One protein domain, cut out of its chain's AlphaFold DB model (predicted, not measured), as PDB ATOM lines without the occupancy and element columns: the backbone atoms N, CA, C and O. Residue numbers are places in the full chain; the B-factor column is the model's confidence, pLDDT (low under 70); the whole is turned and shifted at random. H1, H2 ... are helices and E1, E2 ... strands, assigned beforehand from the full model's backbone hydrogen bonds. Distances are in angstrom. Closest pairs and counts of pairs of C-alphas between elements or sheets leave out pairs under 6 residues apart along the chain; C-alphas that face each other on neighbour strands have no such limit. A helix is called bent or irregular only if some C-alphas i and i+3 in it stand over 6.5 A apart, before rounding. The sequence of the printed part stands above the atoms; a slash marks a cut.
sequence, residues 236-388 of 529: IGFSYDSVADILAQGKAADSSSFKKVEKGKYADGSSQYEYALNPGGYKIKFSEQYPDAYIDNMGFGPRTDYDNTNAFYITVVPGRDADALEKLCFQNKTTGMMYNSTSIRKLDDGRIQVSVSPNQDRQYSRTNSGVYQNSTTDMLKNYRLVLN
ATOM      1  N   ILE A 236      -6.155 -11.825  97.510       90.00
ATOM      2  CA  ILE A 236      -4.833 -11.210  97.684       90.00
ATOM      3  C   ILE A 236      -3.853 -11.607  96.579       90.00
ATOM      4  O   ILE A 236      -2.675 -11.282  96.685       90.00
ATOM      5  N   GLY A 237      -4.288 -12.337  95.548       90.50
ATOM      6  CA  GLY A 237      -3.360 -12.995  94.620       90.50
ATOM      7  C   GLY A 237      -2.469 -13.973  95.384       90.50
ATOM      8  O   GLY A 237      -1.247 -13.826  95.401       90.50
ATOM      9  N   PHE A 238      -3.110 -14.873  96.132       91.81
ATOM     10  CA  PHE A 238      -2.445 -15.833  97.006       91.81
ATOM     11  C   PHE A 238      -1.529 -16.738  96.175       91.81
ATOM     12  O   PHE A 238      -1.988 -17.388  95.243       91.81
ATOM     13  N   SER A 239      -0.235 -16.761  96.493       94.00
ATOM     14  CA  SER A 239       0.794 -17.376  95.635       94.00
ATOM     15  C   SER A 239       0.886 -18.906  95.741       94.00
ATOM     16  O   SER A 239       1.802 -19.500  95.180       94.00
ATOM     17  N   TYR A 240      -0.019 -19.540  96.487       94.00
ATOM     18  CA  TYR A 240      -0.015 -20.974  96.770       94.00
ATOM     19  C   TYR A 240      -1.401 -21.575  96.547       94.00
ATOM     20  O   TYR A 240      -2.409 -20.886  96.695       94.00
ATOM     21  N   ASP A 241      -1.470 -22.879  96.288       92.62
ATOM     22  CA  ASP A 241      -2.755 -23.575  96.158       92.62
ATOM     23  C   ASP A 241      -3.473 -23.693  97.509       92.62
ATOM     24  O   ASP A 241      -4.709 -23.725  97.581       92.62
ATOM     25  N   SER A 242      -2.715 -23.778  98.605       94.19
ATOM     26  CA  SER A 242      -3.256 -23.906  99.951       94.19
ATOM     27  C   SER A 242      -2.330 -23.383 101.048       94.19
ATOM     28  O   SER A 242      -1.130 -23.169 100.876       94.19
ATOM     29  N   VAL A 243      -2.894 -23.235 102.243       93.62
ATOM     30  CA  VAL A 243      -2.140 -22.942 103.467       93.62
ATOM     31  C   VAL A 243      -1.201 -24.092 103.847       93.62
ATOM     32  O   VAL A 243      -0.154 -23.848 104.447       93.62
ATOM     33  N   ALA A 244      -1.523 -25.339 103.487       95.31
ATOM     34  CA  ALA A 244      -0.604 -26.458 103.694       95.31
ATOM     35  C   ALA A 244       0.699 -26.287 102.890       95.31
ATOM     36  O   ALA A 244       1.768 -26.639 103.387       95.31
ATOM     37  N   ASP A 245       0.631 -25.684 101.700       95.88
ATOM     38  CA  ASP A 245       1.809 -25.452 100.853       95.88
ATOM     39  C   ASP A 245       2.707 -24.349 101.409       95.88
ATOM     40  O   ASP A 245       3.930 -24.436 101.299       95.88
ATOM     41  N   ILE A 246       2.113 -23.359 102.088       94.06
ATOM     42  CA  ILE A 246       2.855 -22.388 102.901       94.06
ATOM     43  C   ILE A 246       3.562 -23.100 104.042       94.06
ATOM     44  O   ILE A 246       4.756 -22.888 104.241       94.06
ATOM     45  N   LEU A 247       2.840 -23.950 104.780       94.25
ATOM     46  CA  LEU A 247       3.417 -24.693 105.895       94.25
ATOM     47  C   LEU A 247       4.619 -25.529 105.447       94.25
ATOM     48  O   LEU A 247       5.600 -25.605 106.177       94.25
ATOM     49  N   ALA A 248       4.579 -26.083 104.234       94.44
ATOM     50  CA  ALA A 248       5.684 -26.835 103.644       94.44
ATOM     51  C   ALA A 248       6.933 -25.987 103.312       94.44
ATOM     52  O   ALA A 248       8.011 -26.555 103.152       94.44
ATOM     53  N   GLN A 249       6.832 -24.651 103.241       94.50
ATOM     54  CA  GLN A 249       7.983 -23.756 103.019       94.50
ATOM     55  C   GLN A 249       8.827 -23.512 104.278       94.50
ATOM     56  O   GLN A 249       9.886 -22.888 104.209       94.50
ATOM     57  N   GLY A 250       8.361 -23.966 105.440       88.81
ATOM     58  CA  GLY A 250       9.065 -23.807 106.703       88.81
ATOM     59  C   GLY A 250       8.792 -24.963 107.655       88.81
ATOM     60  O   GLY A 250       8.195 -25.977 107.310       88.81
ATOM     61  N   LYS A 251       9.253 -24.814 108.891       89.69
ATOM     62  CA  LYS A 251       8.943 -25.734 109.984       89.69
ATOM     63  C   LYS A 251       7.890 -25.103 110.886       89.69
ATOM     64  O   LYS A 251       8.065 -23.966 111.325       89.69
ATOM     65  N   ALA A 252       6.841 -25.866 111.191       93.25
ATOM     66  CA  ALA A 252       5.837 -25.477 112.173       93.25
ATOM     67  C   ALA A 252       6.497 -25.155 113.521       93.25
ATOM     68  O   ALA A 252       7.308 -25.940 114.025       93.25
ATOM     69  N   ALA A 253       6.123 -24.022 114.104       93.94
ATOM     70  CA  ALA A 253       6.510 -23.648 115.449       93.94
ATOM     71  C   ALA A 253       6.003 -24.684 116.459       93.94
ATOM     72  O   ALA A 253       4.884 -25.194 116.343       93.94
ATOM     73  N   ASP A 254       6.836 -24.989 117.449       89.44
ATOM     74  CA  ASP A 254       6.452 -25.850 118.562       89.44
ATOM     75  C   ASP A 254       5.599 -25.095 119.594       89.44
ATOM     76  O   ASP A 254       5.474 -23.869 119.570       89.44
ATOM     77  N   SER A 255       5.023 -25.834 120.542       84.69
ATOM     78  CA  SER A 255       4.181 -25.265 121.598       84.69
ATOM     79  C   SER A 255       4.907 -24.237 122.475       84.69
ATOM     80  O   SER A 255       4.255 -23.345 123.018       84.69
ATOM     81  N   SER A 256       6.238 -24.311 122.587       89.25
ATOM     82  CA  SER A 256       7.042 -23.361 123.370       89.25
ATOM     83  C   SER A 256       7.147 -21.981 122.712       89.25
ATOM     84  O   SER A 256       7.433 -20.984 123.375       89.25
ATOM     85  N   SER A 257       6.837 -21.901 121.418       93.38
ATOM     86  CA  SER A 257       6.830 -20.660 120.641       93.38
ATOM     87  C   SER A 257       5.569 -19.812 120.855       93.38
ATOM     88  O   SER A 257       5.489 -18.695 120.336       93.38
ATOM     89  N   PHE A 258       4.590 -20.311 121.615       92.31
ATOM     90  CA  PHE A 258       3.335 -19.623 121.903       92.31
ATOM     91  C   PHE A 258       3.337 -19.049 123.319       92.31
ATOM     92  O   PHE A 258       3.464 -19.773 124.306       92.31
ATOM     93  N   LYS A 259       3.124 -17.737 123.431       90.56
ATOM     94  CA  LYS A 259       2.977 -17.041 124.713       90.56
ATOM     95  C   LYS A 259       1.515 -16.719 124.989       90.56
ATOM     96  O   LYS A 259       0.806 -16.213 124.119       90.56
ATOM     97  N   LYS A 260       1.071 -16.976 126.218       88.06
ATOM     98  CA  LYS A 260      -0.247 -16.548 126.691       88.06
ATOM     99  C   LYS A 260      -0.214 -15.043 126.951       88.06
ATOM    100  O   LYS A 260       0.683 -14.552 127.630       88.06
ATOM    101  N   VAL A 261      -1.176 -14.320 126.398       86.25
ATOM    102  CA  VAL A 261      -1.255 -12.856 126.428       86.25
ATOM    103  C   VAL A 261      -2.658 -12.429 126.845       86.25
ATOM    104  O   VAL A 261      -3.642 -13.067 126.475       86.25
ATOM    105  N   GLU A 262      -2.755 -11.377 127.657       83.50
ATOM    106  CA  GLU A 262      -4.048 -10.820 128.065       83.50
ATOM    107  C   GLU A 262      -4.699 -10.122 126.864       83.50
ATOM    108  O   GLU A 262      -4.073  -9.303 126.190       83.50
ATOM    109  N   LYS A 263      -5.945 -10.496 126.577       78.19
ATOM    110  CA  LYS A 263      -6.781  -9.944 125.504       78.19
ATOM    111  C   LYS A 263      -7.689  -8.825 126.014       78.19
ATOM    112  O   LYS A 263      -8.073  -7.936 125.264       78.19
ATOM    113  N   GLY A 264      -8.055  -8.892 127.287       79.62
ATOM    114  CA  GLY A 264      -8.960  -7.957 127.932       79.62
ATOM    115  C   GLY A 264      -9.444  -8.517 129.257       79.62
ATOM    116  O   GLY A 264      -8.900  -9.495 129.767       79.62
ATOM    117  N   LYS A 265     -10.496  -7.910 129.799       82.75
ATOM    118  CA  LYS A 265     -11.132  -8.362 131.035       82.75
ATOM    119  C   LYS A 265     -12.605  -8.641 130.794       82.75
ATOM    120  O   LYS A 265     -13.270  -7.899 130.071       82.75
ATOM    121  N   TYR A 266     -13.101  -9.711 131.398       74.12
ATOM    122  CA  TYR A 266     -14.526  -9.979 131.501       74.12
ATOM    123  C   TYR A 266     -15.197  -8.934 132.406       74.12
ATOM    124  O   TYR A 266     -14.536  -8.189 133.132       74.12
ATOM    125  N   ALA A 267     -16.532  -8.874 132.372       76.12
ATOM    126  CA  ALA A 267     -17.307  -7.922 133.173       76.12
ATOM    127  C   ALA A 267     -17.115  -8.106 134.693       76.12
ATOM    128  O   ALA A 267     -17.315  -7.165 135.455       76.12
ATOM    129  N   ASP A 268     -16.703  -9.299 135.125       78.25
ATOM    130  CA  ASP A 268     -16.362  -9.627 136.514       78.25
ATOM    131  C   ASP A 268     -14.916  -9.246 136.901       78.25
ATOM    132  O   ASP A 268     -14.487  -9.489 138.028       78.25
ATOM    133  N   GLY A 269     -14.158  -8.639 135.981       78.31
ATOM    134  CA  GLY A 269     -12.771  -8.223 136.179       78.31
ATOM    135  C   GLY A 269     -11.728  -9.319 135.954       78.31
ATOM    136  O   GLY A 269     -10.533  -9.013 136.011       78.31
ATOM    137  N   SER A 270     -12.135 -10.561 135.671       82.19
ATOM    138  CA  SER A 270     -11.204 -11.646 135.357       82.19
ATOM    139  C   SER A 270     -10.552 -11.443 133.984       82.19
ATOM    140  O   SER A 270     -11.183 -10.967 133.039       82.19
ATOM    141  N   SER A 271      -9.260 -11.766 133.866       81.56
ATOM    142  CA  SER A 271      -8.524 -11.595 132.610       81.56
ATOM    143  C   SER A 271      -8.942 -12.649 131.583       81.56
ATOM    144  O   SER A 271      -8.903 -13.855 131.834       81.56
ATOM    145  N   GLN A 272      -9.295 -12.185 130.391       80.75
ATOM    146  CA  GLN A 272      -9.423 -13.010 129.201       80.75
ATOM    147  C   GLN A 272      -8.051 -13.128 128.539       80.75
ATOM    148  O   GLN A 272      -7.354 -12.131 128.351       80.75
ATOM    149  N   TYR A 273      -7.676 -14.340 128.140       79.81
ATOM    150  CA  TYR A 273      -6.385 -14.610 127.517       79.81
ATOM    151  C   TYR A 273      -6.535 -15.184 126.111       79.81
ATOM    152  O   TYR A 273      -7.527 -15.838 125.780       79.81
ATOM    153  N   GLU A 274      -5.494 -14.990 125.316       82.69
ATOM    154  CA  GLU A 274      -5.272 -15.653 124.033       82.69
ATOM    155  C   GLU A 274      -3.787 -16.029 123.894       82.69
ATOM    156  O   GLU A 274      -2.989 -15.773 124.799       82.69
ATOM    157  N   TYR A 275      -3.414 -16.653 122.777       87.31
ATOM    158  CA  TYR A 275      -2.028 -17.012 122.482       87.31
ATOM    159  C   TYR A 275      -1.468 -16.153 121.349       87.31
ATOM    160  O   TYR A 275      -2.122 -15.947 120.328       87.31
ATOM    161  N   ALA A 276      -0.239 -15.678 121.531       90.38
ATOM    162  CA  ALA A 276       0.547 -15.002 120.510       90.38
ATOM    163  C   ALA A 276       1.762 -15.853 120.130       90.38
ATOM    164  O   ALA A 276       2.467 -16.374 120.996       90.38
ATOM    165  N   LEU A 277       2.014 -15.970 118.833       93.00
ATOM    166  CA  LEU A 277       3.146 -16.676 118.264       93.00
ATOM    167  C   LEU A 277       4.371 -15.751 118.224       93.00
ATOM    168  O   LEU A 277       4.330 -14.626 117.709       93.00
ATOM    169  N   ASN A 278       5.480 -16.219 118.789       94.62
ATOM    170  CA  ASN A 278       6.744 -15.484 118.809       94.62
ATOM    171  C   ASN A 278       7.325 -15.297 117.388       94.62
ATOM    172  O   ASN A 278       6.881 -15.961 116.448       94.62
ATOM    173  N   PRO A 279       8.282 -14.375 117.186       95.12
ATOM    174  CA  PRO A 279       8.995 -14.229 115.915       95.12
ATOM    175  C   PRO A 279       9.632 -15.537 115.435       95.12
ATOM    176  O   PRO A 279      10.247 -16.242 116.233       95.12
ATOM    177  N   GLY A 280       9.449 -15.862 114.152       89.44
ATOM    178  CA  GLY A 280       9.942 -17.105 113.537       89.44
ATOM    179  C   GLY A 280      11.109 -16.905 112.574       89.44
ATOM    180  O   GLY A 280      11.864 -17.843 112.329       89.44
ATOM    181  N   GLY A 281      11.296 -15.683 112.061       90.25
ATOM    182  CA  GLY A 281      12.404 -15.328 111.176       90.25
ATOM    183  C   GLY A 281      12.222 -15.761 109.720       90.25
ATOM    184  O   GLY A 281      13.125 -15.532 108.910       90.25
ATOM    185  N   TYR A 282      11.081 -16.359 109.357       95.38
ATOM    186  CA  TYR A 282      10.780 -16.669 107.964       95.38
ATOM    187  C   TYR A 282      10.549 -15.392 107.148       95.38
ATOM    188  O   TYR A 282      10.199 -14.333 107.668       95.38
ATOM    189  N   LYS A 283      10.760 -15.504 105.835       96.00
ATOM    190  CA  LYS A 283      10.429 -14.471 104.842       96.00
ATOM    191  C   LYS A 283       9.670 -15.087 103.674       96.00
ATOM    192  O   LYS A 283      10.046 -14.923 102.514       96.00
ATOM    193  N   ILE A 284       8.638 -15.864 103.996       96.88
ATOM    194  CA  ILE A 284       7.842 -16.575 102.993       96.88
ATOM    195  C   ILE A 284       6.891 -15.568 102.346       96.88
ATOM    196  O   ILE A 284       5.993 -15.032 102.999       96.88
ATOM    197  N   LYS A 285       7.097 -15.287 101.059       95.88
ATOM    198  CA  LYS A 285       6.169 -14.476 100.261       95.88
ATOM    199  C   LYS A 285       4.894 -15.273 100.027       95.88
ATOM    200  O   LYS A 285       4.993 -16.423  99.635       95.88
ATOM    201  N   PHE A 286       3.727 -14.674 100.246       94.88
ATOM    202  CA  PHE A 286       2.432 -15.370 100.165       94.88
ATOM    203  C   PHE A 286       1.429 -14.715  99.211       94.88
ATOM    204  O   PHE A 286       0.347 -15.258  98.992       94.88
ATOM    205  N   SER A 287       1.761 -13.543  98.676       95.00
ATOM    206  CA  SER A 287       0.879 -12.753  97.829       95.00
ATOM    207  C   SER A 287       1.686 -11.991  96.783       95.00
ATOM    208  O   SER A 287       2.700 -11.367  97.100       95.00
ATOM    209  N   GLU A 288       1.194 -11.994  95.546       90.56
ATOM    210  CA  GLU A 288       1.743 -11.166  94.467       90.56
ATOM    211  C   GLU A 288       1.336  -9.690  94.601       90.56
ATOM    212  O   GLU A 288       2.067  -8.800  94.171       90.56
ATOM    213  N   GLN A 289       0.186  -9.418  95.232       94.38
ATOM    214  CA  GLN A 289      -0.331  -8.061  95.437       94.38
ATOM    215  C   GLN A 289       0.358  -7.323  96.594       94.38
ATOM    216  O   GLN A 289       0.410  -6.094  96.581       94.38
ATOM    217  N   TYR A 290       0.904  -8.057  97.568       94.81
ATOM    218  CA  TYR A 290       1.596  -7.509  98.740       94.81
ATOM    219  C   TYR A 290       3.069  -7.960  98.770       94.81
ATOM    220  O   TYR A 290       3.462  -8.729  99.649       94.81
ATOM    221  N   PRO A 291       3.915  -7.499  97.825       92.25
ATOM    222  CA  PRO A 291       5.283  -8.003  97.649       92.25
ATOM    223  C   PRO A 291       6.239  -7.662  98.804       92.25
ATOM    224  O   PRO A 291       7.267  -8.328  98.954       92.25
ATOM    225  N   ASP A 292       5.904  -6.641  99.601       94.50
ATOM    226  CA  ASP A 292       6.667  -6.205 100.777       94.50
ATOM    227  C   ASP A 292       6.254  -6.955 102.057       94.50
ATOM    228  O   ASP A 292       6.939  -6.861 103.079       94.50
ATOM    229  N   ALA A 293       5.143  -7.698 102.010       96.88
ATOM    230  CA  ALA A 293       4.643  -8.483 103.125       96.88
ATOM    231  C   ALA A 293       5.127  -9.935 103.046       96.88
ATOM    232  O   ALA A 293       5.291 -10.513 101.970       96.88
ATOM    233  N   TYR A 294       5.338 -10.553 104.204       97.06
ATOM    234  CA  TYR A 294       5.767 -11.948 104.275       97.06
ATOM    235  C   TYR A 294       5.290 -12.631 105.551       97.06
ATOM    236  O   TYR A 294       5.059 -11.989 106.574       97.06
ATOM    237  N   ILE A 295       5.183 -13.954 105.495       97.00
ATOM    238  CA  ILE A 295       4.937 -14.795 106.664       97.00
ATOM    239  C   ILE A 295       6.249 -14.972 107.429       97.00
ATOM    240  O   ILE A 295       7.249 -15.425 106.863       97.00
ATOM    241  N   ASP A 296       6.220 -14.594 108.707       96.69
ATOM    242  CA  ASP A 296       7.351 -14.626 109.640       96.69
ATOM    243  C   ASP A 296       7.372 -15.897 110.493       96.69
ATOM    244  O   ASP A 296       8.443 -16.434 110.775       96.69
ATOM    245  N   ASN A 297       6.204 -16.392 110.903       96.75
ATOM    246  CA  ASN A 297       6.077 -17.626 111.669       96.75
ATOM    247  C   ASN A 297       4.730 -18.311 111.418       96.75
ATOM    248  O   ASN A 297       3.758 -17.680 111.001       96.75
ATOM    249  N   MET A 298       4.665 -19.611 111.690       95.75
ATOM    250  CA  MET A 298       3.452 -20.412 111.562       95.75
ATOM    251  C   MET A 298       3.528 -21.672 112.420       95.75
ATOM    252  O   MET A 298       4.606 -22.234 112.590       95.75
ATOM    253  N   GLY A 299       2.404 -22.157 112.943       94.81
ATOM    254  CA  GLY A 299       2.402 -23.394 113.727       94.81
ATOM    255  C   GLY A 299       1.073 -23.731 114.386       94.81
ATOM    256  O   GLY A 299       0.114 -22.962 114.328       94.81
ATOM    257  N   PHE A 300       1.035 -24.896 115.032       92.75
ATOM    258  CA  PHE A 300      -0.132 -25.377 115.766       92.75
ATOM    259  C   PHE A 300      -0.009 -25.001 117.243       92.75
ATOM    260  O   PHE A 300       0.872 -25.498 117.943       92.75
ATOM    261  N   GLY A 301      -0.888 -24.115 117.705       90.12
ATOM    262  CA  GLY A 301      -0.844 -23.537 119.046       90.12
ATOM    263  C   GLY A 301      -2.103 -23.825 119.862       90.12
ATOM    264  O   GLY A 301      -3.141 -24.156 119.284       90.12
ATOM    265  N   PRO A 302      -2.048 -23.696 121.196       86.50
ATOM    266  CA  PRO A 302      -3.213 -23.919 122.049       86.50
ATOM    267  C   PRO A 302      -4.309 -22.871 121.809       86.50
ATOM    268  O   PRO A 302      -4.011 -21.715 121.504       86.50
ATOM    269  N   ARG A 303      -5.573 -23.254 122.013       78.62
ATOM    270  CA  ARG A 303      -6.726 -22.337 122.040       78.62
ATOM    271  C   ARG A 303      -7.214 -22.071 123.466       78.62
ATOM    272  O   ARG A 303      -6.896 -22.820 124.384       78.62
ATOM    273  N   THR A 304      -7.987 -20.998 123.648       68.38
ATOM    274  CA  THR A 304      -8.580 -20.620 124.946       68.38
ATOM    275  C   THR A 304     -10.098 -20.798 125.027       68.38
ATOM    276  O   THR A 304     -10.650 -20.654 126.110       68.38
ATOM    277  N   ASP A 305     -10.772 -21.106 123.918       63.12
ATOM    278  CA  ASP A 305     -12.232 -21.255 123.824       63.12
ATOM    279  C   ASP A 305     -12.728 -22.709 123.891       63.12
ATOM    280  O   ASP A 305     -13.910 -22.924 124.144       63.12
ATOM    281  N   TYR A 306     -11.843 -23.697 123.718       61.94
ATOM    282  CA  TYR A 306     -12.168 -25.122 123.830       61.94
ATOM    283  C   TYR A 306     -11.070 -25.866 124.592       61.94
ATOM    284  O   TYR A 306      -9.901 -25.822 124.190       61.94
ATOM    285  N   ASP A 307     -11.443 -26.567 125.665       57.72
ATOM    286  CA  ASP A 307     -10.495 -27.313 126.494       57.72
ATOM    287  C   ASP A 307      -9.770 -28.385 125.658       57.72
ATOM    288  O   ASP A 307     -10.384 -29.269 125.061       57.72
ATOM    289  N   ASN A 308      -8.435 -28.297 125.628       65.94
ATOM    290  CA  ASN A 308      -7.498 -29.250 125.014       65.94
ATOM    291  C   ASN A 308      -7.504 -29.379 123.476       65.94
ATOM    292  O   ASN A 308      -7.123 -30.432 122.960       65.94
ATOM    293  N   THR A 309      -7.838 -28.319 122.727       82.31
ATOM    294  CA  THR A 309      -7.616 -28.298 121.263       82.31
ATOM    295  C   THR A 309      -6.615 -27.246 120.797       82.31
ATOM    296  O   THR A 309      -6.336 -26.260 121.487       82.31
ATOM    297  N   ASN A 310      -6.061 -27.461 119.602       87.50
ATOM    298  CA  ASN A 310      -5.157 -26.533 118.937       87.50
ATOM    299  C   ASN A 310      -5.822 -25.792 117.754       87.50
ATOM    300  O   ASN A 310      -6.820 -26.219 117.160       87.50
ATOM    301  N   ALA A 311      -5.229 -24.657 117.402       88.44
ATOM    302  CA  ALA A 311      -5.485 -23.911 116.180       88.44
ATOM    303  C   ALA A 311      -4.208 -23.811 115.357       88.44
ATOM    304  O   ALA A 311      -3.104 -23.909 115.896       88.44
ATOM    305  N   PHE A 312      -4.357 -23.582 114.059       91.25
ATOM    306  CA  PHE A 312      -3.239 -23.187 113.221       91.25
ATOM    307  C   PHE A 312      -3.110 -21.661 113.207       91.25
ATOM    308  O   PHE A 312      -4.101 -20.961 113.006       91.25
ATOM    309  N   TYR A 313      -1.896 -21.161 113.422       92.56
ATOM    310  CA  TYR A 313      -1.556 -19.741 113.476       92.56
ATOM    311  C   TYR A 313      -0.568 -19.393 112.366       92.56
ATOM    312  O   TYR A 313       0.353 -20.164 112.099       92.56
ATOM    313  N   ILE A 314      -0.716 -18.202 111.788       93.75
ATOM    314  CA  ILE A 314       0.278 -17.548 110.926       93.75
ATOM    315  C   ILE A 314       0.522 -16.139 111.471       93.75
ATOM    316  O   ILE A 314      -0.428 -15.452 111.854       93.75
ATOM    317  N   THR A 315       1.779 -15.693 111.463       95.12
ATOM    318  CA  THR A 315       2.146 -14.285 111.645       95.12
ATOM    319  C   THR A 315       2.701 -13.694 110.353       95.12
ATOM    320  O   THR A 315       3.552 -14.285 109.690       95.12
ATOM    321  N   VAL A 316       2.226 -12.504 110.003       95.75
ATOM    322  CA  VAL A 316       2.606 -11.744 108.810       95.75
ATOM    323  C   VAL A 316       3.307 -10.463 109.239       95.75
ATOM    324  O   VAL A 316       2.797  -9.720 110.074       95.75
ATOM    325  N   VAL A 317       4.462 -10.173 108.650       97.06
ATOM    326  CA  VAL A 317       5.045  -8.830 108.659       97.06
ATOM    327  C   VAL A 317       4.413  -8.070 107.492       97.06
ATOM    328  O   VAL A 317       4.623  -8.472 106.347       97.06
ATOM    329  N   PRO A 318       3.611  -7.018 107.739       93.81
ATOM    330  CA  PRO A 318       2.750  -6.455 106.701       93.81
ATOM    331  C   PRO A 318       3.432  -5.457 105.753       93.81
ATOM    332  O   PRO A 318       2.831  -5.045 104.763       93.81
ATOM    333  N   GLY A 319       4.659  -5.023 106.055       91.00
ATOM    334  CA  GLY A 319       5.329  -3.973 105.285       91.00
ATOM    335  C   GLY A 319       4.524  -2.667 105.284       91.00
ATOM    336  O   GLY A 319       4.056  -2.217 106.330       91.00
ATOM    337  N   ARG A 320       4.366  -2.059 104.105       89.50
ATOM    338  CA  ARG A 320       3.616  -0.803 103.917       89.50
ATOM    339  C   ARG A 320       2.091  -0.971 103.933       89.50
ATOM    340  O   ARG A 320       1.383   0.025 104.022       89.50
ATOM    341  N   ASP A 321       1.594  -2.204 103.864       89.38
ATOM    342  CA  ASP A 321       0.179  -2.526 103.636       89.38
ATOM    343  C   ASP A 321      -0.539  -3.002 104.918       89.38
ATOM    344  O   ASP A 321      -1.483  -3.793 104.866       89.38
ATOM    345  N   ALA A 322      -0.090  -2.526 106.086       87.44
ATOM    346  CA  ALA A 322      -0.611  -2.923 107.399       87.44
ATOM    347  C   ALA A 322      -2.135  -2.801 107.508       87.44
ATOM    348  O   ALA A 322      -2.790  -3.779 107.857       87.44
ATOM    349  N   ASP A 323      -2.703  -1.658 107.128       87.12
ATOM    350  CA  ASP A 323      -4.141  -1.399 107.261       87.12
ATOM    351  C   ASP A 323      -4.998  -2.375 106.435       87.12
ATOM    352  O   ASP A 323      -6.090  -2.769 106.846       87.12
ATOM    353  N   ALA A 324      -4.508  -2.795 105.264       87.75
ATOM    354  CA  ALA A 324      -5.204  -3.767 104.426       87.75
ATOM    355  C   ALA A 324      -5.090  -5.182 105.007       87.75
ATOM    356  O   ALA A 324      -6.081  -5.909 105.076       87.75
ATOM    357  N   LEU A 325      -3.887  -5.567 105.442       89.62
ATOM    358  CA  LEU A 325      -3.597  -6.902 105.963       89.62
ATOM    359  C   LEU A 325      -4.161  -7.135 107.372       89.62
ATOM    360  O   LEU A 325      -4.315  -8.283 107.775       89.62
ATOM    361  N   GLU A 326      -4.569  -6.089 108.095       87.81
ATOM    362  CA  GLU A 326      -5.341  -6.217 109.344       87.81
ATOM    363  C   GLU A 326      -6.735  -6.834 109.120       87.81
ATOM    364  O   GLU A 326      -7.432  -7.163 110.079       87.81
ATOM    365  N   LYS A 327      -7.130  -7.052 107.861       85.69
ATOM    366  CA  LYS A 327      -8.355  -7.758 107.471       85.69
ATOM    367  C   LYS A 327      -8.120  -9.189 106.974       85.69
ATOM    368  O   LYS A 327      -9.057  -9.825 106.496       85.69
ATOM    369  N   LEU A 328      -6.889  -9.694 107.054       88.44
ATOM    370  CA  LEU A 328      -6.523 -11.027 106.573       88.44
ATOM    371  C   LEU A 328      -7.287 -12.127 107.320       88.44
ATOM    372  O   LEU A 328      -7.356 -12.115 108.545       88.44
ATOM    373  N   CYS A 329      -7.813 -13.107 106.594       86.44
ATOM    374  CA  CYS A 329      -8.501 -14.260 107.161       86.44
ATOM    375  C   CYS A 329      -8.190 -15.545 106.396       86.44
ATOM    376  O   CYS A 329      -7.739 -15.514 105.248       86.44
ATOM    377  N   PHE A 330      -8.490 -16.684 107.017       87.06
ATOM    378  CA  PHE A 330      -8.535 -17.958 106.312       87.06
ATOM    379  C   PHE A 330      -9.875 -18.096 105.600       87.06
ATOM    380  O   PHE A 330     -10.911 -17.775 106.172       87.06
ATOM    381  N   GLN A 331      -9.869 -18.614 104.380       83.50
ATOM    382  CA  GLN A 331     -11.078 -19.006 103.668       83.50
ATOM    383  C   GLN A 331     -10.981 -20.479 103.302       83.50
ATOM    384  O   GLN A 331      -9.997 -20.892 102.684       83.50
ATOM    385  N   ASN A 332     -11.988 -21.264 103.676       81.31
ATOM    386  CA  ASN A 332     -12.111 -22.635 103.203       81.31
ATOM    387  C   ASN A 332     -12.535 -22.609 101.722       81.31
ATOM    388  O   ASN A 332     -13.546 -22.012 101.370       81.31
ATOM    389  N   LYS A 333     -11.754 -23.243 100.849       80.00
ATOM    390  CA  LYS A 333     -11.956 -23.294  99.393       80.00
ATOM    391  C   LYS A 333     -13.181 -24.115  98.987       80.00
ATOM    392  O   LYS A 333     -13.735 -23.882  97.924       80.00
ATOM    393  N   THR A 334     -13.583 -25.072  99.818       74.00
ATOM    394  CA  THR A 334     -14.731 -25.950  99.576       74.00
ATOM    395  C   THR A 334     -16.019 -25.282 100.037       74.00
ATOM    396  O   THR A 334     -16.982 -25.187  99.283       74.00
ATOM    397  N   THR A 335     -16.044 -24.797 101.280       68.19
ATOM    398  CA  THR A 335     -17.262 -24.225 101.877       68.19
ATOM    399  C   THR A 335     -17.407 -22.726 101.631       68.19
ATOM    400  O   THR A 335     -18.442 -22.159 101.965       68.19
ATOM    401  N   GLY A 336     -16.365 -22.065 101.119       71.06
ATOM    402  CA  GLY A 336     -16.294 -20.615 100.935       71.06
ATOM    403  C   GLY A 336     -16.187 -19.820 102.240       71.06
ATOM    404  O   GLY A 336     -15.835 -18.640 102.208       71.06
ATOM    405  N   MET A 337     -16.453 -20.455 103.387       70.12
ATOM    406  CA  MET A 337     -16.523 -19.790 104.678       70.12
ATOM    407  C   MET A 337     -15.190 -19.164 105.063       70.12
ATOM    408  O   MET A 337     -14.127 -19.793 105.008       70.12
ATOM    409  N   MET A 338     -15.279 -17.914 105.501       72.81
ATOM    410  CA  MET A 338     -14.163 -17.193 106.081       72.81
ATOM    411  C   MET A 338     -14.102 -17.448 107.579       72.81
ATOM    412  O   MET A 338     -15.057 -17.199 108.316       72.81
ATOM    413  N   TYR A 339     -12.943 -17.893 108.039       67.19
ATOM    414  CA  TYR A 339     -12.659 -18.095 109.444       67.19
ATOM    415  C   TYR A 339     -11.554 -17.147 109.869       67.19
ATOM    416  O   TYR A 339     -10.382 -17.293 109.521       67.19
ATOM    417  N   ASN A 340     -11.954 -16.200 110.705       58.03
ATOM    418  CA  ASN A 340     -11.072 -15.668 111.720       58.03
ATOM    419  C   ASN A 340     -11.430 -16.410 112.977       58.03
ATOM    420  O   ASN A 340     -12.438 -16.092 113.606       58.03
ATOM    421  N   SER A 341     -10.640 -17.403 113.356       48.62
ATOM    422  CA  SER A 341     -10.863 -17.942 114.676       48.62
ATOM    423  C   SER A 341     -10.384 -16.893 115.676       48.62
ATOM    424  O   SER A 341      -9.196 -16.664 115.874       48.62
ATOM    425  N   THR A 342     -11.331 -16.205 116.306       48.78
ATOM    426  CA  THR A 342     -11.172 -15.488 117.581       48.78
ATOM    427  C   THR A 342     -10.333 -14.194 117.658       48.78
ATOM    428  O   THR A 342     -10.615 -13.407 118.568       48.78
ATOM    429  N   SER A 343      -9.389 -13.896 116.757       52.62
ATOM    430  CA  SER A 343      -8.705 -12.584 116.696       52.62
ATOM    431  C   SER A 343      -7.794 -12.461 115.468       52.62
ATOM    432  O   SER A 343      -6.780 -13.149 115.385       52.62
ATOM    433  N   ILE A 344      -8.102 -11.544 114.539       70.56
ATOM    434  CA  ILE A 344      -7.011 -10.885 113.810       70.56
ATOM    435  C   ILE A 344      -6.384  -9.942 114.821       70.56
ATOM    436  O   ILE A 344      -7.086  -9.125 115.426       70.56
ATOM    437  N   ARG A 345      -5.086 -10.090 115.056       78.06
ATOM    438  CA  ARG A 345      -4.385  -9.264 116.029       78.06
ATOM    439  C   ARG A 345      -3.152  -8.646 115.414       78.06
ATOM    440  O   ARG A 345      -2.269  -9.356 114.946       78.06
ATOM    441  N   LYS A 346      -3.038  -7.332 115.564       87.38
ATOM    442  CA  LYS A 346      -1.746  -6.661 115.529       87.38
ATOM    443  C   LYS A 346      -1.004  -6.964 116.831       87.38
ATOM    444  O   LYS A 346      -1.460  -6.612 117.919       87.38
ATOM    445  N   LEU A 347       0.081  -7.712 116.730       88.94
ATOM    446  CA  LEU A 347       0.993  -7.978 117.832       88.94
ATOM    447  C   LEU A 347       1.771  -6.698 118.167       88.94
ATOM    448  O   LEU A 347       1.929  -5.816 117.325       88.94
ATOM    449  N   ASP A 348       2.284  -6.610 119.392       87.44
ATOM    450  CA  ASP A 348       2.986  -5.416 119.890       87.44
ATOM    451  C   ASP A 348       4.253  -5.087 119.069       87.44
ATOM    452  O   ASP A 348       4.717  -3.951 119.059       87.44
ATOM    453  N   ASP A 349       4.795  -6.078 118.355       89.50
ATOM    454  CA  ASP A 349       5.933  -5.949 117.439       89.50
ATOM    455  C   ASP A 349       5.532  -5.567 115.996       89.50
ATOM    456  O   ASP A 349       6.374  -5.545 115.099       89.50
ATOM    457  N   GLY A 350       4.252  -5.263 115.761       90.19
ATOM    458  CA  GLY A 350       3.710  -4.825 114.474       90.19
ATOM    459  C   GLY A 350       3.323  -5.952 113.513       90.19
ATOM    460  O   GLY A 350       2.739  -5.664 112.465       90.19
ATOM    461  N   ARG A 351       3.599  -7.221 113.845       94.31
ATOM    462  CA  ARG A 351       3.147  -8.368 113.042       94.31
ATOM    463  C   ARG A 351       1.641  -8.566 113.172       94.31
ATOM    464  O   ARG A 351       1.051  -8.291 114.210       94.31
ATOM    465  N   ILE A 352       1.024  -9.108 112.134       93.06
ATOM    466  CA  ILE A 352      -0.393  -9.464 112.112       93.06
ATOM    467  C   ILE A 352      -0.508 -10.965 112.313       93.06
ATOM    468  O   ILE A 352       0.075 -11.735 111.558       93.06
ATOM    469  N   GLN A 353      -1.251 -11.388 113.326       91.75
ATOM    470  CA  GLN A 353      -1.536 -12.787 113.589       91.75
ATOM    471  C   GLN A 353      -2.959 -13.130 113.162       91.75
ATOM    472  O   GLN A 353      -3.910 -12.450 113.551       91.75
ATOM    473  N   VAL A 354      -3.087 -14.232 112.428       89.81
ATOM    474  CA  VAL A 354      -4.364 -14.849 112.057       89.81
ATOM    475  C   VAL A 354      -4.368 -16.309 112.489       89.81
ATOM    476  O   VAL A 354      -3.315 -16.951 112.542       89.81
ATOM    477  N   SER A 355      -5.544 -16.850 112.805       87.88
ATOM    478  CA  SER A 355      -5.672 -18.261 113.177       87.88
ATOM    479  C   SER A 355      -6.958 -18.902 112.670       87.88
ATOM    480  O   SER A 355      -7.972 -18.221 112.489       87.88
ATOM    481  N   VAL A 356      -6.915 -20.221 112.482       84.50
ATOM    482  CA  VAL A 356      -8.056 -21.054 112.085       84.50
ATOM    483  C   VAL A 356      -8.147 -22.306 112.956       84.50
ATOM    484  O   VAL A 356      -7.131 -22.853 113.389       84.50
ATOM    485  N   SER A 357      -9.375 -22.758 113.222       82.94
ATOM    486  CA  SER A 357      -9.660 -24.009 113.926       82.94
ATOM    487  C   SER A 357     -10.782 -24.781 113.233       82.94
ATOM    488  O   SER A 357     -11.809 -24.180 112.908       82.94
ATOM    489  N   PRO A 358     -10.650 -26.112 113.081       74.00
ATOM    490  CA  PRO A 358     -11.685 -26.949 112.481       74.00
ATOM    491  C   PRO A 358     -12.964 -27.001 113.313       74.00
ATOM    492  O   PRO A 358     -14.026 -27.290 112.780       74.00
ATOM    493  N   ASN A 359     -12.902 -26.679 114.608       72.25
ATOM    494  CA  ASN A 359     -14.085 -26.657 115.473       72.25
ATOM    495  C   ASN A 359     -15.059 -25.539 115.108       72.25
ATOM    496  O   ASN A 359     -16.233 -25.597 115.470       72.25
ATOM    497  N   GLN A 360     -14.576 -24.542 114.371       69.25
ATOM    498  CA  GLN A 360     -15.400 -23.483 113.812       69.25
ATOM    499  C   GLN A 360     -15.758 -23.753 112.353       69.25
ATOM    500  O   GLN A 360     -16.710 -23.157 111.863       69.25
ATOM    501  N   ASP A 361     -15.050 -24.670 111.684       68.31
ATOM    502  CA  ASP A 361     -15.321 -25.012 110.299       68.31
ATOM    503  C   ASP A 361     -16.341 -26.126 110.176       68.31
ATOM    504  O   ASP A 361     -16.061 -27.260 110.540       68.31
ATOM    505  N   ARG A 362     -17.510 -25.835 109.605       60.75
ATOM    506  CA  ARG A 362     -18.587 -26.820 109.442       60.75
ATOM    507  C   ARG A 362     -18.138 -28.115 108.759       60.75
ATOM    508  O   ARG A 362     -18.643 -29.171 109.125       60.75
ATOM    509  N   GLN A 363     -17.221 -28.054 107.791       68.62
ATOM    510  CA  GLN A 363     -16.751 -29.261 107.104       68.62
ATOM    511  C   GLN A 363     -16.151 -30.279 108.089       68.62
ATOM    512  O   GLN A 363     -16.206 -31.485 107.851       68.62
ATOM    513  N   TYR A 364     -15.590 -29.791 109.195       70.81
ATOM    514  CA  TYR A 364     -14.869 -30.595 110.173       70.81
ATOM    515  C   TYR A 364     -15.528 -30.605 111.555       70.81
ATOM    516  O   TYR A 364     -15.334 -31.551 112.317       70.81
ATOM    517  N   SER A 365     -16.306 -29.581 111.895       68.06
ATOM    518  CA  SER A 365     -16.804 -29.329 113.239       68.06
ATOM    519  C   SER A 365     -17.796 -30.395 113.687       68.06
ATOM    520  O   SER A 365     -18.747 -30.743 112.990       68.06
ATOM    521  N   ARG A 366     -17.573 -30.891 114.903       62.78
ATOM    522  CA  ARG A 366     -18.464 -31.812 115.620       62.78
ATOM    523  C   ARG A 366     -18.775 -31.298 117.026       62.78
ATOM    524  O   ARG A 366     -19.104 -32.071 117.924       62.78
ATOM    525  N   THR A 367     -18.678 -29.983 117.221       62.84
ATOM    526  CA  THR A 367     -18.869 -29.330 118.525       62.84
ATOM    527  C   THR A 367     -20.274 -29.557 119.080       62.84
ATOM    528  O   THR A 367     -20.420 -29.791 120.276       62.84
ATOM    529  N   ASN A 368     -21.295 -29.608 118.218       51.22
ATOM    530  CA  ASN A 368     -22.673 -29.948 118.600       51.22
ATOM    531  C   ASN A 368     -22.819 -31.380 119.140       51.22
ATOM    532  O   ASN A 368     -23.758 -31.665 119.879       51.22
ATOM    533  N   SER A 369     -21.883 -32.268 118.803       49.62
ATOM    534  CA  SER A 369     -21.788 -33.629 119.342       49.62
ATOM    535  C   SER A 369     -20.834 -33.715 120.541       49.62
ATOM    536  O   SER A 369     -20.491 -34.813 120.968       49.62
ATOM    537  N   GLY A 370     -20.349 -32.580 121.058       59.91
ATOM    538  CA  GLY A 370     -19.355 -32.523 122.134       59.91
ATOM    539  C   GLY A 370     -17.950 -32.976 121.720       59.91
ATOM    540  O   GLY A 370     -17.099 -33.182 122.583       59.91
ATOM    541  N   VAL A 371     -17.690 -33.142 120.417       68.31
ATOM    542  CA  VAL A 371     -16.401 -33.611 119.895       68.31
ATOM    543  C   VAL A 371     -15.600 -32.423 119.371       68.31
ATOM    544  O   VAL A 371     -15.962 -31.799 118.374       68.31
ATOM    545  N   TYR A 372     -14.472 -32.152 120.027       77.75
ATOM    546  CA  TYR A 372     -13.538 -31.090 119.661       77.75
ATOM    547  C   TYR A 372     -12.286 -31.680 119.003       77.75
ATOM    548  O   TYR A 372     -11.725 -32.669 119.469       77.75
ATOM    549  N   GLN A 373     -11.852 -31.077 117.901       80.00
ATOM    550  CA  GLN A 373     -10.781 -31.559 117.035       80.00
ATOM    551  C   GLN A 373      -9.593 -30.596 117.010       80.00
ATOM    552  O   GLN A 373      -9.739 -29.379 117.137       80.00
ATOM    553  N   ASN A 374      -8.407 -31.161 116.808       87.88
ATOM    554  CA  ASN A 374      -7.197 -30.404 116.527       87.88
ATOM    555  C   ASN A 374      -7.138 -30.034 115.044       87.88
ATOM    556  O   ASN A 374      -7.511 -30.827 114.181       87.88
ATOM    557  N   SER A 375      -6.611 -28.849 114.758       88.19
ATOM    558  CA  SER A 375      -6.169 -28.475 113.419       88.19
ATOM    559  C   SER A 375      -5.047 -29.411 112.965       88.19
ATOM    560  O   SER A 375      -4.119 -29.699 113.726       88.19
ATOM    561  N   THR A 376      -5.113 -29.862 111.715       91.31
ATOM    562  CA  THR A 376      -4.111 -30.743 111.101       91.31
ATOM    563  C   THR A 376      -3.659 -30.192 109.756       91.31
ATOM    564  O   THR A 376      -4.375 -29.424 109.115       91.31
ATOM    565  N   THR A 377      -2.482 -30.612 109.287       92.19
ATOM    566  CA  THR A 377      -1.973 -30.232 107.960       92.19
ATOM    567  C   THR A 377      -2.925 -30.629 106.831       92.19
ATOM    568  O   THR A 377      -3.066 -29.885 105.865       92.19
ATOM    569  N   ASP A 378      -3.621 -31.762 106.953       91.69
ATOM    570  CA  ASP A 378      -4.578 -32.200 105.932       91.69
ATOM    571  C   ASP A 378      -5.768 -31.250 105.798       91.69
ATOM    572  O   ASP A 378      -6.210 -30.985 104.683       91.69
ATOM    573  N   MET A 379      -6.242 -30.671 106.903       88.50
ATOM    574  CA  MET A 379      -7.294 -29.650 106.858       88.50
ATOM    575  C   MET A 379      -6.798 -28.373 106.169       88.50
ATOM    576  O   MET A 379      -7.532 -27.772 105.389       88.50
ATOM    577  N   LEU A 380      -5.532 -27.988 106.386       91.19
ATOM    578  CA  LEU A 380      -4.921 -26.792 105.785       91.19
ATOM    579  C   LEU A 380      -4.882 -26.820 104.250       91.19
ATOM    580  O   LEU A 380      -4.852 -25.755 103.630       91.19
ATOM    581  N   LYS A 381      -4.961 -28.004 103.626       92.69
ATOM    582  CA  LYS A 381      -5.070 -28.156 102.162       92.69
ATOM    583  C   LYS A 381      -6.320 -27.482 101.595       92.69
ATOM    584  O   LYS A 381      -6.322 -27.075 100.433       92.69
ATOM    585  N   ASN A 382      -7.358 -27.321 102.415       87.75
ATOM    586  CA  ASN A 382      -8.617 -26.699 102.024       87.75
ATOM    587  C   ASN A 382      -8.694 -25.212 102.357       87.75
ATOM    588  O   ASN A 382      -9.715 -24.611 102.062       87.75
ATOM    589  N   TYR A 383      -7.647 -24.587 102.899       89.19
ATOM    590  CA  TYR A 383      -7.672 -23.154 103.194       89.19
ATOM    591  C   TYR A 383      -6.763 -22.350 102.270       89.19
ATOM    592  O   TYR A 383      -5.715 -22.827 101.839       89.19
ATOM    593  N   ARG A 384      -7.154 -21.097 102.034       90.62
ATOM    594  CA  ARG A 384      -6.326 -20.017 101.474       90.62
ATOM    595  C   ARG A 384      -6.422 -18.769 102.352       90.62
ATOM    596  O   ARG A 384      -7.275 -18.711 103.238       90.62
ATOM    597  N   LEU A 385      -5.574 -17.776 102.099       90.12
ATOM    598  CA  LEU A 385      -5.679 -16.458 102.730       90.12
ATOM    599  C   LEU A 385      -6.402 -15.468 101.807       90.12
ATOM    600  O   LEU A 385      -6.106 -15.405 100.617       90.12
ATOM    601  N   VAL A 386      -7.321 -14.679 102.366       87.94
ATOM    602  CA  VAL A 386      -8.037 -13.583 101.682       87.94
ATOM    603  C   VAL A 386      -8.192 -12.388 102.628       87.94
ATOM    604  O   VAL A 386      -7.875 -12.497 103.811       87.94
ATOM    605  N   LEU A 387      -8.674 -11.245 102.134       86.19
ATOM    606  CA  LEU A 387      -9.095 -10.133 102.989       86.19
ATOM    607  C   LEU A 387     -10.608 -10.159 103.183       86.19
ATOM    608  O   LEU A 387     -11.372 -10.099 102.213       86.19
ATOM    609  N   ASN A 388     -11.023 -10.189 104.445       77.75
ATOM    610  CA  ASN A 388     -12.411  -9.997 104.830       77.75
ATOM    611  C   ASN A 388     -12.788  -8.505 104.739       77.75
ATOM    612  O   ASN A 388     -11.939  -7.617 104.837       77.75
TER     613      ASN A 388
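What this domain is: This is residues 236 to 388 of the 529 residues of an uncharacterized protein of Bacteroides sp (UniProt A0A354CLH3). A strongly twisted sheet of three strands, E3, E4 and E6, makes the core; the hairpin of E1 and E2 packs across one side of it, and the two-strand pair of E5 and E7 packs next to E6 on the other. Three short helices lie round the rim, and long loops link the parts. The 153 printed residues hold three named helices and seven named strands, in the order H1 E1 E2 E3 E4 H2 E5 E6 H3 E7; the three sheets, E3 - E4 - E6, E1 - E2 and E5 - E7, are antiparallel. The class is mixed, with under half of the residues in named elements. The whole is compact, with a radius of gyration of the C-alphas of 14.9 A and spans of 43 by 34 by 27 A.

Where its parts are: Start at Ile 236 and find C-alpha 243 at (-2.140, -22.942, 103.467), where H1 begins, residues 243 to 247. E1, residues 258 to 265, runs 20.5 A, and E2, 271 to 277, 19.2 A. E3, 294 to 302, starts at C-alpha 294 (5.767, -11.948, 104.275), covers 23.2 A and bends by 51 degrees at residue 299. E4, 310 to 317, is 22.9 A long. H2, 319 to 325, is irregular: C-alphas 320 and 323 are 8.5 A apart. Then come E5, 328 to 332, E6, 352 to 356, H3, 377 to 380, and E7, 383 to 387, ending at C-alpha 387 (-9.095, -10.133, 102.989).

How they stand to each other: Look first at inner strand E4. In its hairpin with E3, N 313 and O 299 are 2.8 A apart; toward E6, N 316 and O 352 are 2.8 A apart. In the hairpin of E1 and E2, N 261 and O 274 are 2.8 A apart. The closest C-alphas of E2 and E3 are Tyr 275 and Pro 302, 7.0 A. Between E5 and E7, N 329 and O 386 are 2.8 A apart; the closest C-alphas of E5 and E6 are Cys 329 and Val 354, 6.4 A. H1 and H3 touch, closest at the C-alphas of Ala 244 and Leu 380, 4.8 A. H1, H2 and H3 are on the three-strand sheet but each only grazes it. H1 has its O i to N i+4 pair within hydrogen-bond range, H2 1 of 3, with 2 of 4 O i to N i+3 pairs, and H3 is too short for an i+4 pair.

The domain as a whole: The C-alphas farthest apart, Asp 268 and Glu 288, are 45.8 A apart. The printed part has no cut. Long links join E2 to E3, E5 to E6 and E6 to H3. Look for pLDDT under 70 at residues 304 to 308, 335, 339 to 343, 360 to 363 and 365 to 371.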